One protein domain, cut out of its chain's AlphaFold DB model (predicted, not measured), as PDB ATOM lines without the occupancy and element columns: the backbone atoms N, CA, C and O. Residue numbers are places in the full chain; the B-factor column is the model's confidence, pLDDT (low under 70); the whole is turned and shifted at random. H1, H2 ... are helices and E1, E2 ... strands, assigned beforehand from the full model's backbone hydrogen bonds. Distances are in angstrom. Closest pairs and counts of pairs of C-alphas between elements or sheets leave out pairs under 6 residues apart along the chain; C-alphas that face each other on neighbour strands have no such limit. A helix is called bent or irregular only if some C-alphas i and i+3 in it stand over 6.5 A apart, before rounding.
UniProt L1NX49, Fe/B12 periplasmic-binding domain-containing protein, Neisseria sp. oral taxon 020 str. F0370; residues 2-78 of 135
ATOM      1  N   PHE A   2     -20.757  38.727  14.935       62.44
ATOM      2  CA  PHE A   2     -20.145  39.418  16.095       62.44
ATOM      3  C   PHE A   2     -18.607  39.547  16.105       62.44
ATOM      4  O   PHE A   2     -18.052  40.090  17.048       62.44
ATOM      5  N   ALA A   3     -17.894  39.099  15.068       71.81
ATOM      6  CA  ALA A   3     -16.422  39.084  15.051       71.81
ATOM      7  C   ALA A   3     -15.751  40.478  15.049       71.81
ATOM      8  O   ALA A   3     -14.537  40.572  15.174       71.81
ATOM      9  N   ARG A   4     -16.530  41.553  14.874       77.94
ATOM     10  CA  ARG A   4     -16.070  42.953  14.926       77.94
ATOM     11  C   ARG A   4     -16.540  43.694  16.184       77.94
ATOM     12  O   ARG A   4     -16.289  44.887  16.298       77.94
ATOM     13  N   ALA A   5     -17.264  43.024  17.079       81.81
ATOM     14  CA  ALA A   5     -17.762  43.629  18.307       81.81
ATOM     15  C   ALA A   5     -16.699  43.543  19.409       81.81
ATOM     16  O   ALA A   5     -16.029  42.520  19.550       81.81
ATOM     17  N   ILE A   6     -16.566  44.613  20.190       83.12
ATOM     18  CA  ILE A   6     -15.725  44.632  21.387       83.12
ATOM     19  C   ILE A   6     -16.539  44.046  22.539       83.12
ATOM     20  O   ILE A   6     -17.690  44.432  22.754       83.12
ATOM     21  N   THR A   7     -15.952  43.103  23.268       84.31
ATOM     22  CA  THR A   7     -16.567  42.543  24.474       84.31
ATOM     23  C   THR A   7     -16.480  43.565  25.602       84.31
ATOM     24  O   THR A   7     -15.386  43.978  25.968       84.31
ATOM     25  N   VAL A   8     -17.629  43.947  26.160       82.88
ATOM     26  CA  VAL A   8     -17.762  44.969  27.217       82.88
ATOM     27  C   VAL A   8     -18.413  44.391  28.482       82.88
ATOM     28  O   VAL A   8     -19.300  44.988  29.088       82.88
ATOM     29  N   GLY A   9     -17.990  43.183  28.860       83.25
ATOM     30  CA  GLY A   9     -18.525  42.439  30.003       83.25
ATOM     31  C   GLY A   9     -19.630  41.451  29.624       83.25
ATOM     32  O   GLY A   9     -19.623  40.870  28.536       83.25
ATOM     33  N   THR A  10     -20.563  41.226  30.550       82.94
ATOM     34  CA  THR A  10     -21.685  40.289  30.401       82.94
ATOM     35  C   THR A  10     -23.032  41.002  30.535       82.94
ATOM     36  O   THR A  10     -23.105  42.151  30.956       82.94
ATOM     37  N   VAL A  11     -24.119  40.305  30.191       77.31
ATOM     38  CA  VAL A  11     -25.495  40.815  30.352       77.31
ATOM     39  C   VAL A  11     -25.788  41.164  31.819       77.31
ATOM     40  O   VAL A  11     -26.487  42.131  32.094       77.31
ATOM     41  N   PHE A  12     -25.239  40.414  32.772       75.50
ATOM     42  CA  PHE A  12     -25.463  40.668  34.198       75.50
ATOM     43  C   PHE A  12     -24.475  41.686  34.771       75.50
ATOM     44  O   PHE A  12     -24.835  42.496  35.617       75.50
ATOM     45  N   GLU A  13     -23.235  41.657  34.286       79.44
ATOM     46  CA  GLU A  13     -22.127  42.455  34.807       79.44
ATOM     47  C   GLU A  13     -21.450  43.211  33.652       79.44
ATOM     48  O   GLU A  13     -20.530  42.676  33.018       79.44
ATOM     49  N   PRO A  14     -21.918  44.433  33.336       81.75
ATOM     50  CA  PRO A  14     -21.289  45.286  32.335       81.75
ATOM     51  C   PRO A  14     -19.913  45.766  32.803       81.75
ATOM     52  O   PRO A  14     -19.743  46.155  33.961       81.75
ATOM     53  N   ASP A  15     -18.947  45.810  31.888       86.62
ATOM     54  CA  ASP A  15     -17.642  46.418  32.143       86.62
ATOM     55  C   ASP A  15     -17.719  47.932  31.897       86.62
ATOM     56  O   ASP A  15     -17.677  48.414  30.761       86.62
ATOM     57  N   TYR A  16     -17.860  48.693  32.981       83.38
ATOM     58  CA  TYR A  16     -17.992  50.147  32.924       83.38
ATOM     59  C   TYR A  16     -16.714  50.851  32.448       83.38
ATOM     60  O   TYR A  16     -16.814  51.909  31.825       83.38
ATOM     61  N   GLU A  17     -15.527  50.288  32.696       84.31
ATOM     62  CA  GLU A  17     -14.264  50.891  32.256       84.31
ATOM     63  C   GLU A  17     -14.113  50.760  30.742       84.31
ATOM     64  O   GLU A  17     -13.859  51.752  30.050       84.31
ATOM     65  N   ALA A  18     -14.372  49.561  30.214       84.75
ATOM     66  CA  ALA A  18     -14.362  49.311  28.778       84.75
ATOM     67  C   ALA A  18     -15.430  50.141  28.045       84.75
ATOM     68  O   ALA A  18     -15.153  50.714  26.987       84.75
ATOM     69  N   LEU A  19     -16.634  50.275  28.617       84.31
ATOM     70  CA  LEU A  19     -17.698  51.121  28.061       84.31
ATOM     71  C   LEU A  19     -17.308  52.602  28.033       84.31
ATOM     72  O   LEU A  19     -17.530  53.287  27.032       84.31
ATOM     73  N   ASN A  20     -16.698  53.097  29.109       84.19
ATOM     74  CA  ASN A  20     -16.248  54.480  29.201       84.19
ATOM     75  C   ASN A  20     -15.130  54.785  28.188       84.19
ATOM     76  O   ASN A  20     -15.143  55.854  27.578       84.19
ATOM     77  N   ALA A  21     -14.210  53.839  27.964       85.56
ATOM     78  CA  ALA A  21     -13.161  53.948  26.951       85.56
ATOM     79  C   ALA A  21     -13.717  53.903  25.517       85.56
ATOM     80  O   ALA A  21     -13.245  54.633  24.647       85.56
ATOM     81  N   TYR A  22     -14.740  53.077  25.276       84.81
ATOM     82  CA  TYR A  22     -15.352  52.917  23.956       84.81
ATOM     83  C   TYR A  22     -16.221  54.110  23.526       84.81
ATOM     84  O   TYR A  22     -16.387  54.329  22.328       84.81
ATOM     85  N   ARG A  23     -16.755  54.895  24.475       83.00
ATOM     86  CA  ARG A  23     -17.603  56.080  24.211       83.00
ATOM     87  C   ARG A  23     -18.771  55.774  23.250       83.00
ATOM     88  O   ARG A  23     -18.856  56.357  22.167       83.00
ATOM     89  N   PRO A  24     -19.685  54.856  23.614       86.50
ATOM     90  CA  PRO A  24     -20.825  54.536  22.766       86.50
ATOM     91  C   PRO A  24     -21.739  55.755  22.576       86.50
ATOM     92  O   PRO A  24     -21.968  56.529  23.501       86.50
ATOM     93  N   GLN A  25     -22.304  55.893  21.377       88.81
ATOM     94  CA  GLN A  25     -23.285  56.945  21.069       88.81
ATOM     95  C   GLN A  25     -24.677  56.630  21.640       88.81
ATOM     96  O   GLN A  25     -25.468  57.534  21.890       88.81
ATOM     97  N   LEU A  26     -24.970  55.343  21.836       88.12
ATOM     98  CA  LEU A  26     -26.214  54.835  22.398       88.12
ATOM     99  C   LEU A  26     -25.936  53.491  23.074       88.12
ATOM    100  O   LEU A  26     -25.296  52.619  22.482       88.12
ATOM    101  N   VAL A  27     -26.454  53.315  24.284       89.19
ATOM    102  CA  VAL A  27     -26.498  52.031  24.984       89.19
ATOM    103  C   VAL A  27     -27.944  51.551  25.019       89.19
ATOM    104  O   VAL A  27     -28.851  52.301  25.374       89.19
ATOM    105  N   ILE A  28     -28.168  50.297  24.638       89.88
ATOM    106  CA  ILE A  28     -29.478  49.648  24.731       89.88
ATOM    107  C   ILE A  28     -29.375  48.590  25.825       89.88
ATOM    108  O   ILE A  28     -28.562  47.674  25.715       89.88
ATOM    109  N   THR A  29     -30.180  48.734  26.871       88.94
ATOM    110  CA  THR A  29     -30.303  47.757  27.957       88.94
ATOM    111  C   THR A  29     -31.695  47.126  27.956       88.94
ATOM    112  O   THR A  29     -32.590  47.570  27.236       88.94
ATOM    113  N   GLY A  30     -31.874  46.066  28.737       85.88
ATOM    114  CA  GLY A  30     -33.171  45.441  28.950       85.88
ATOM    115  C   GLY A  30     -33.095  44.200  29.833       85.88
ATOM    116  O   GLY A  30     -32.031  43.606  30.021       85.88
ATOM    117  N   GLY A  31     -34.241  43.788  30.368       83.50
ATOM    118  CA  GLY A  31     -34.380  42.569  31.158       83.50
ATOM    119  C   GLY A  31     -33.451  42.572  32.383       83.50
ATOM    120  O   GLY A  31     -33.454  43.543  33.134       83.50
ATOM    121  N   PRO A  32     -32.634  41.525  32.603       78.56
ATOM    122  CA  PRO A  32     -31.730  41.453  33.757       78.56
ATOM    123  C   PRO A  32     -30.701  42.593  33.833       78.56
ATOM    124  O   PRO A  32     -30.222  42.910  34.914       78.56
ATOM    125  N   SER A  33     -30.364  43.226  32.705       78.44
ATOM    126  CA  SER A  33     -29.422  44.353  32.648       78.44
ATOM    127  C   SER A  33     -30.061  45.699  33.013       78.44
ATOM    128  O   SER A  33     -29.360  46.713  33.066       78.44
ATOM    129  N   ALA A  34     -31.378  45.746  33.246       80.88
ATOM    130  CA  ALA A  34     -32.089  46.981  33.570       80.88
ATOM    131  C   ALA A  34     -31.605  47.602  34.895       80.88
ATOM    132  O   ALA A  34     -31.547  48.822  35.017       80.88
ATOM    133  N   GLU A  35     -31.145  46.794  35.856       83.62
ATOM    134  CA  GLU A  35     -30.573  47.287  37.121       83.62
ATOM    135  C   GLU A  35     -29.298  48.127  36.922       83.62
ATOM    136  O   GLU A  35     -28.987  49.005  37.727       83.62
ATOM    137  N   ALA A  36     -28.570  47.902  35.822       83.81
ATOM    138  CA  ALA A  36     -27.384  48.676  35.465       83.81
ATOM    139  C   ALA A  36     -27.716  50.016  34.778       83.81
ATOM    140  O   ALA A  36     -26.821  50.850  34.615       83.81
ATOM    141  N   TYR A  37     -28.983  50.261  34.414       86.50
ATOM    142  CA  TYR A  37     -29.441  51.483  33.740       86.50
ATOM    143  C   TYR A  37     -28.906  52.790  34.354       86.50
ATOM    144  O   TYR A  37     -28.320  53.572  33.604       86.50
ATOM    145  N   PRO A  38     -29.021  53.058  35.674       85.38
ATOM    146  CA  PRO A  38     -28.580  54.336  36.239       85.38
ATOM    147  C   PRO A  38     -27.079  54.586  36.055       85.38
ATOM    148  O   PRO A  38     -26.664  55.722  35.841       85.38
ATOM    149  N   LYS A  39     -26.256  53.531  36.099       84.06
ATOM    150  CA  LYS A  39     -24.807  53.642  35.886       84.06
ATOM    151  C   LYS A  39     -24.467  53.829  34.408       84.06
ATOM    152  O   LYS A  39     -23.583  54.614  34.085       84.06
ATOM    153  N   LEU A  40     -25.186  53.149  33.515       84.50
ATOM    154  CA  LEU A  40     -25.009  53.271  32.065       84.50
ATOM    155  C   LEU A  40     -25.445  54.651  31.549       84.50
ATOM    156  O   LEU A  40     -24.725  55.260  30.758       84.50
ATOM    157  N   ALA A  41     -26.555  55.183  32.069       86.50
ATOM    158  CA  ALA A  41     -27.074  56.508  31.731       86.50
ATOM    159  C   ALA A  41     -26.103  57.645  32.097       86.50
ATOM    160  O   ALA A  41     -26.110  58.690  31.450       86.50
ATOM    161  N   GLY A  42     -25.240  57.438  33.100       84.75
ATOM    162  CA  GLY A  42     -24.170  58.376  33.450       84.75
ATOM    163  C   GLY A  42     -22.989  58.386  32.471       84.75
ATOM    164  O   GLY A  42     -22.229  59.350  32.455       84.75
ATOM    165  N   ILE A  43     -22.825  57.340  31.655       84.94
ATOM    166  CA  ILE A  43     -21.718  57.203  30.692       84.94
ATOM    167  C   ILE A  43     -22.154  57.658  29.297       84.94
ATOM    168  O   ILE A  43     -21.407  58.356  28.611       84.94
ATOM    169  N   ALA A  44     -23.346  57.240  28.866       86.31
ATOM    170  CA  ALA A  44     -23.864  57.493  27.528       86.31
ATOM    171  C   ALA A  44     -25.403  57.536  27.515       86.31
ATOM    172  O   ALA A  44     -26.046  56.986  28.418       86.31
ATOM    173  N   PRO A  45     -26.018  58.120  26.466       89.31
ATOM    174  CA  PRO A  45     -27.456  58.016  26.249       89.31
ATOM    175  C   PRO A  45     -27.884  56.546  26.282       89.31
ATOM    176  O   PRO A  45     -27.405  55.737  25.487       89.31
ATOM    177  N   THR A  46     -28.751  56.194  27.232       90.19
ATOM    178  CA  THR A  46     -29.148  54.805  27.488       90.19
ATOM    179  C   THR A  46     -30.658  54.658  27.363       90.19
ATOM    180  O   THR A  46     -31.415  55.416  27.973       90.19
ATOM    181  N   VAL A  47     -31.096  53.665  26.592       90.19
ATOM    182  CA  VAL A  47     -32.509  53.307  26.421       90.19
ATOM    183  C   VAL A  47     -32.744  51.926  27.015       90.19
ATOM    184  O   VAL A  47     -32.015  50.983  26.707       90.19
ATOM    185  N   ASP A  48     -33.764  51.815  27.861       89.25
ATOM    186  CA  ASP A  48     -34.258  50.539  28.366       89.25
ATOM    187  C   ASP A  48     -35.370  50.017  27.449       89.25
ATOM    188  O   ASP A  48     -36.382  50.686  27.232       89.25
ATOM    189  N   LEU A  49     -35.159  48.828  26.890       89.62
ATOM    190  CA  LEU A  49     -36.121  48.094  26.072       89.62
ATOM    191  C   LEU A  49     -36.538  46.793  26.772       89.62
ATOM    192  O   LEU A  49     -36.656  45.743  26.149       89.62
ATOM    193  N   THR A  50     -36.734  46.824  28.089       88.00
ATOM    194  CA  THR A  50     -37.271  45.677  28.826       88.00
ATOM    195  C   THR A  50     -38.677  45.324  28.340       88.00
ATOM    196  O   THR A  50     -39.590  46.149  28.339       88.00
ATOM    197  N   VAL A  51     -38.855  44.071  27.909       86.88
ATOM    198  CA  VAL A  51     -40.149  43.487  27.517       86.88
ATOM    199  C   VAL A  51     -40.933  43.092  28.759       86.88
ATOM    200  O   VAL A  51     -40.405  42.434  29.655       86.88
ATOM    201  N   ASP A  52     -42.210  43.463  28.783       87.31
ATOM    202  CA  ASP A  52     -43.136  42.991  29.801       87.31
ATOM    203  C   ASP A  52     -43.513  41.538  29.494       87.31
ATOM    204  O   ASP A  52     -44.168  41.246  28.492       87.31
ATOM    205  N   ASN A  53     -43.112  40.620  30.373       83.75
ATOM    206  CA  ASN A  53     -43.396  39.194  30.231       83.75
ATOM    207  C   ASN A  53     -44.898  38.870  30.303       83.75
ATOM    208  O   ASN A  53     -45.316  37.846  29.763       83.75
ATOM    209  N   ALA A  54     -45.711  39.720  30.938       86.50
ATOM    210  CA  ALA A  54     -47.163  39.558  30.948       86.50
ATOM    211  C   ALA A  54     -47.783  39.950  29.596       86.50
ATOM    212  O   ALA A  54     -48.737  39.316  29.148       86.50
ATOM    213  N   ASN A  55     -47.202  40.944  28.915       87.81
ATOM    214  CA  ASN A  55     -47.713  41.516  27.669       87.81
ATOM    215  C   ASN A  55     -46.631  41.582  26.580       87.81
ATOM    216  O   ASN A  55     -46.382  42.633  25.980       87.81
ATOM    217  N   ILE A  56     -45.992  40.444  26.291       86.25
ATOM    218  CA  ILE A  56     -44.821  40.357  25.393       86.25
ATOM    219  C   ILE A  56     -45.111  40.936  24.004       86.25
ATOM    220  O   ILE A  56     -44.258  41.581  23.398       86.25
ATOM    221  N   ARG A  57     -46.326  40.724  23.486       85.81
ATOM    222  CA  ARG A  57     -46.705  41.170  22.137       85.81
ATOM    223  C   ARG A  57     -46.789  42.690  22.033       85.81
ATOM    224  O   ARG A  57     -46.270  43.266  21.081       85.81
ATOM    225  N   GLU A  58     -47.454  43.323  22.991       88.12
ATOM    226  CA  GLU A  58     -47.662  44.771  22.979       88.12
ATOM    227  C   GLU A  58     -46.368  45.502  23.336       88.12
ATOM    228  O   GLU A  58     -45.939  46.380  22.589       88.12
ATOM    229  N   SER A  59     -45.690  45.072  24.404       89.00
ATOM    230  CA  SER A  59     -44.419  45.670  24.831       89.00
ATOM    231  C   SER A  59     -43.308  45.481  23.794       89.00
ATOM    232  O   SER A  59     -42.626  46.444  23.442       89.00
ATOM    233  N   GLY A  60     -43.178  44.286  23.208       88.25
ATOM    234  CA  GLY A  60     -42.234  44.037  22.118       88.25
ATOM    235  C   GLY A  60     -42.536  44.891  20.883       88.25
ATOM    236  O   GLY A  60     -41.628  45.465  20.285       88.25
ATOM    237  N   GLY A  61     -43.818  45.058  20.539       89.81
ATOM    238  CA  GLY A  61     -44.243  45.926  19.441       89.81
ATOM    239  C   GLY A  61     -43.884  47.399  19.657       89.81
ATOM    240  O   GLY A  61     -43.459  48.060  18.708       89.81
ATOM    241  N   GLN A  62     -44.009  47.903  20.887       91.06
ATOM    242  CA  GLN A  62     -43.626  49.271  21.255       91.06
ATOM    243  C   GLN A  62     -42.108  49.484  21.190       91.06
ATOM    244  O   GLN A  62     -41.646  50.514  20.702       91.06
ATOM    245  N   GLN A  63     -41.314  48.505  21.626       91.56
ATOM    246  CA  GLN A  63     -39.850  48.579  21.547       91.56
ATOM    247  C   GLN A  63     -39.345  48.527  20.108       91.56
ATOM    248  O   GLN A  63     -38.407  49.242  19.757       91.56
ATOM    249  N   MET A  64     -39.987  47.720  19.256       91.00
ATOM    250  CA  MET A  64     -39.705  47.717  17.822       91.00
ATOM    251  C   MET A  64     -39.953  49.099  17.215       91.00
ATOM    252  O   MET A  64     -39.116  49.573  16.452       91.00
ATOM    253  N   ASP A  65     -41.049  49.769  17.585       91.56
ATOM    254  CA  ASP A  65     -41.336  51.129  17.117       91.56
ATOM    255  C   ASP A  65     -40.309  52.144  17.650       91.56
ATOM    256  O   ASP A  65     -39.857  53.016  16.906       91.56
ATOM    257  N   ALA A  66     -39.886  52.017  18.912       91.50
ATOM    258  CA  ALA A  66     -38.851  52.867  19.501       91.50
ATOM    259  C   ALA A  66     -37.510  52.732  18.759       91.50
ATOM    260  O   ALA A  66     -36.917  53.734  18.357       91.50
ATOM    261  N   LEU A  67     -37.065  51.500  18.494       91.56
ATOM    262  CA  LEU A  67     -35.868  51.233  17.689       91.56
ATOM    263  C   LEU A  67     -36.022  51.754  16.259       91.56
ATOM    264  O   LEU A  67     -35.094  52.339  15.701       91.56
ATOM    265  N   ALA A  68     -37.197  51.578  15.663       92.75
ATOM    266  CA  ALA A  68     -37.462  52.042  14.313       92.75
ATOM    267  C   ALA A  68     -37.360  53.566  14.199       92.75
ATOM    268  O   ALA A  68     -36.802  54.050  13.218       92.75
ATOM    269  N   ARG A  69     -37.819  54.312  15.209       92.56
ATOM    270  CA  ARG A  69     -37.662  55.772  15.281       92.56
ATOM    271  C   ARG A  69     -36.203  56.186  15.423       92.56
ATOM    272  O   ARG A  69     -35.750  57.048  14.680       92.56
ATOM    273  N   ILE A  70     -35.455  55.534  16.317       91.19
ATOM    274  CA  ILE A  70     -34.029  55.827  16.551       91.19
ATOM    275  C   ILE A  70     -33.207  55.644  15.267       91.19
ATOM    276  O   ILE A  70     -32.336  56.456  14.966       91.19
ATOM    277  N   PHE A  71     -33.491  54.592  14.496       91.12
ATOM    278  CA  PHE A  71     -32.732  54.255  13.289       91.12
ATOM    279  C   PHE A  71     -33.397  54.697  11.972       91.12
ATOM    280  O   PHE A  71     -32.864  54.396  10.902       91.12
ATOM    281  N   GLY A  72     -34.553  55.369  12.018       92.50
ATOM    282  CA  GLY A  72     -35.308  55.807  10.834       92.50
ATOM    283  C   GLY A  72     -35.851  54.665   9.959       92.50
ATOM    284  O   GLY A  72     -35.914  54.788   8.738       92.50
ATOM    285  N   ARG A  73     -36.210  53.519  10.553       94.19
ATOM    286  CA  ARG A  73     -36.646  52.286   9.858       94.19
ATOM    287  C   ARG A  73     -38.109  51.913  10.112       94.19
ATOM    288  O   ARG A  73     -38.453  50.733  10.134       94.19
ATOM    289  N   GLU A  74     -38.981  52.900  10.269       91.81
ATOM    290  CA  GLU A  74     -40.403  52.702  10.600       91.81
ATOM    291  C   GLU A  74     -41.136  51.796   9.603       91.81
ATOM    292  O   GLU A  74     -41.828  50.863  10.005       91.81
ATOM    293  N   ALA A  75     -40.905  51.983   8.301       91.69
ATOM    294  CA  ALA A  75     -41.518  51.148   7.267       91.69
ATOM    295  C   ALA A  75     -41.103  49.665   7.372       91.69
ATOM    296  O   ALA A  75     -41.914  48.768   7.141       91.69
ATOM    297  N   GLN A  76     -39.846  49.393   7.745       91.12
ATOM    298  CA  GLN A  76     -39.359  48.022   7.925       91.12
ATOM    299  C   GLN A  76     -39.948  47.390   9.189       91.12
ATOM    300  O   GLN A  76     -40.345  46.226   9.161       91.12
ATOM    301  N   ALA A  77     -40.055  48.160  10.273       91.44
ATOM    302  CA  ALA A  77     -40.673  47.698  11.509       91.44
ATOM    303  C   ALA A  77     -42.166  47.393  11.326       91.44
ATOM    304  O   ALA A  77     -42.622  46.338  11.758       91.44
ATOM    305  N   ALA A  78     -42.908  48.246  10.612       92.00
ATOM    306  CA  ALA A  78     -44.314  48.007  10.291       92.00
ATOM    307  C   ALA A  78     -44.506  46.713   9.484       92.00
ATOM    308  O   ALA A  78     -45.385  45.910   9.798       92.00
TER     309      ALA A  78
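What this domain is: This is residues 2 to 78 of the 135 residues of the protein "Fe/B12 periplasmic-binding domain-containing protein" of Neisseria sp. oral taxon 020 str. F0370 (UniProt L1NX49). A short pair of parallel strands, E1 and E2, makes the middle, with H2 packed on it; H1 lies toward one end of the longest axis, H3 and H4 toward the other. Residues 2 to 15 hold no named element. The 77 printed residues, mostly helix, run H1, E1, H2, E2, H3, H4, only just compact, close to loose: radius of gyration of the C-alphas 13.7 A, spans 36 by 28 by 25 A.

How they stand to each other: H1, residues 16 to 22, is close but not clearly touching H2, residues 31 to 41; closest C-alphas, Tyr 16 and Leu 40, 7.7 A. E1, residues 27 to 29, and E2, residues 46 to 48, are parallel at 22 degrees; N 29 and O 47, 2.9 A, are within hydrogen-bond range. E1, H2 and E2 form a strand-helix-strand unit, parallel neighbour strands with a helix between, its crossover right-handed. H3, residues 56 to 71, touches H4, residues 74 to 78, with residues 64 to 68 alone; closest C-alphas, Ala 68 and Glu 74, 4.8 A. H3 is apart from H1, E1 and H2. In H1, H3 and H4 every O i to N i+4 pair is within hydrogen-bond range; in H2 2 of 7, and 5 of 8 O i to N i+3.

Where its parts are: H1 begins at C-alpha 16 (-17.992, 50.147, 32.924); H4 ends at C-alpha 78 (-44.314, 48.007, 10.291). H3 is 22.0 A long; H2, 15.7 A, is irregular, C-alphas 35 and 38 being 7.4 A apart.

The domain as a whole: The C-alphas farthest apart, Glu 17 and Ala 78, are 37.3 A apart. The printed part has no cut and no long link; residue 2 is under pLDDT 70.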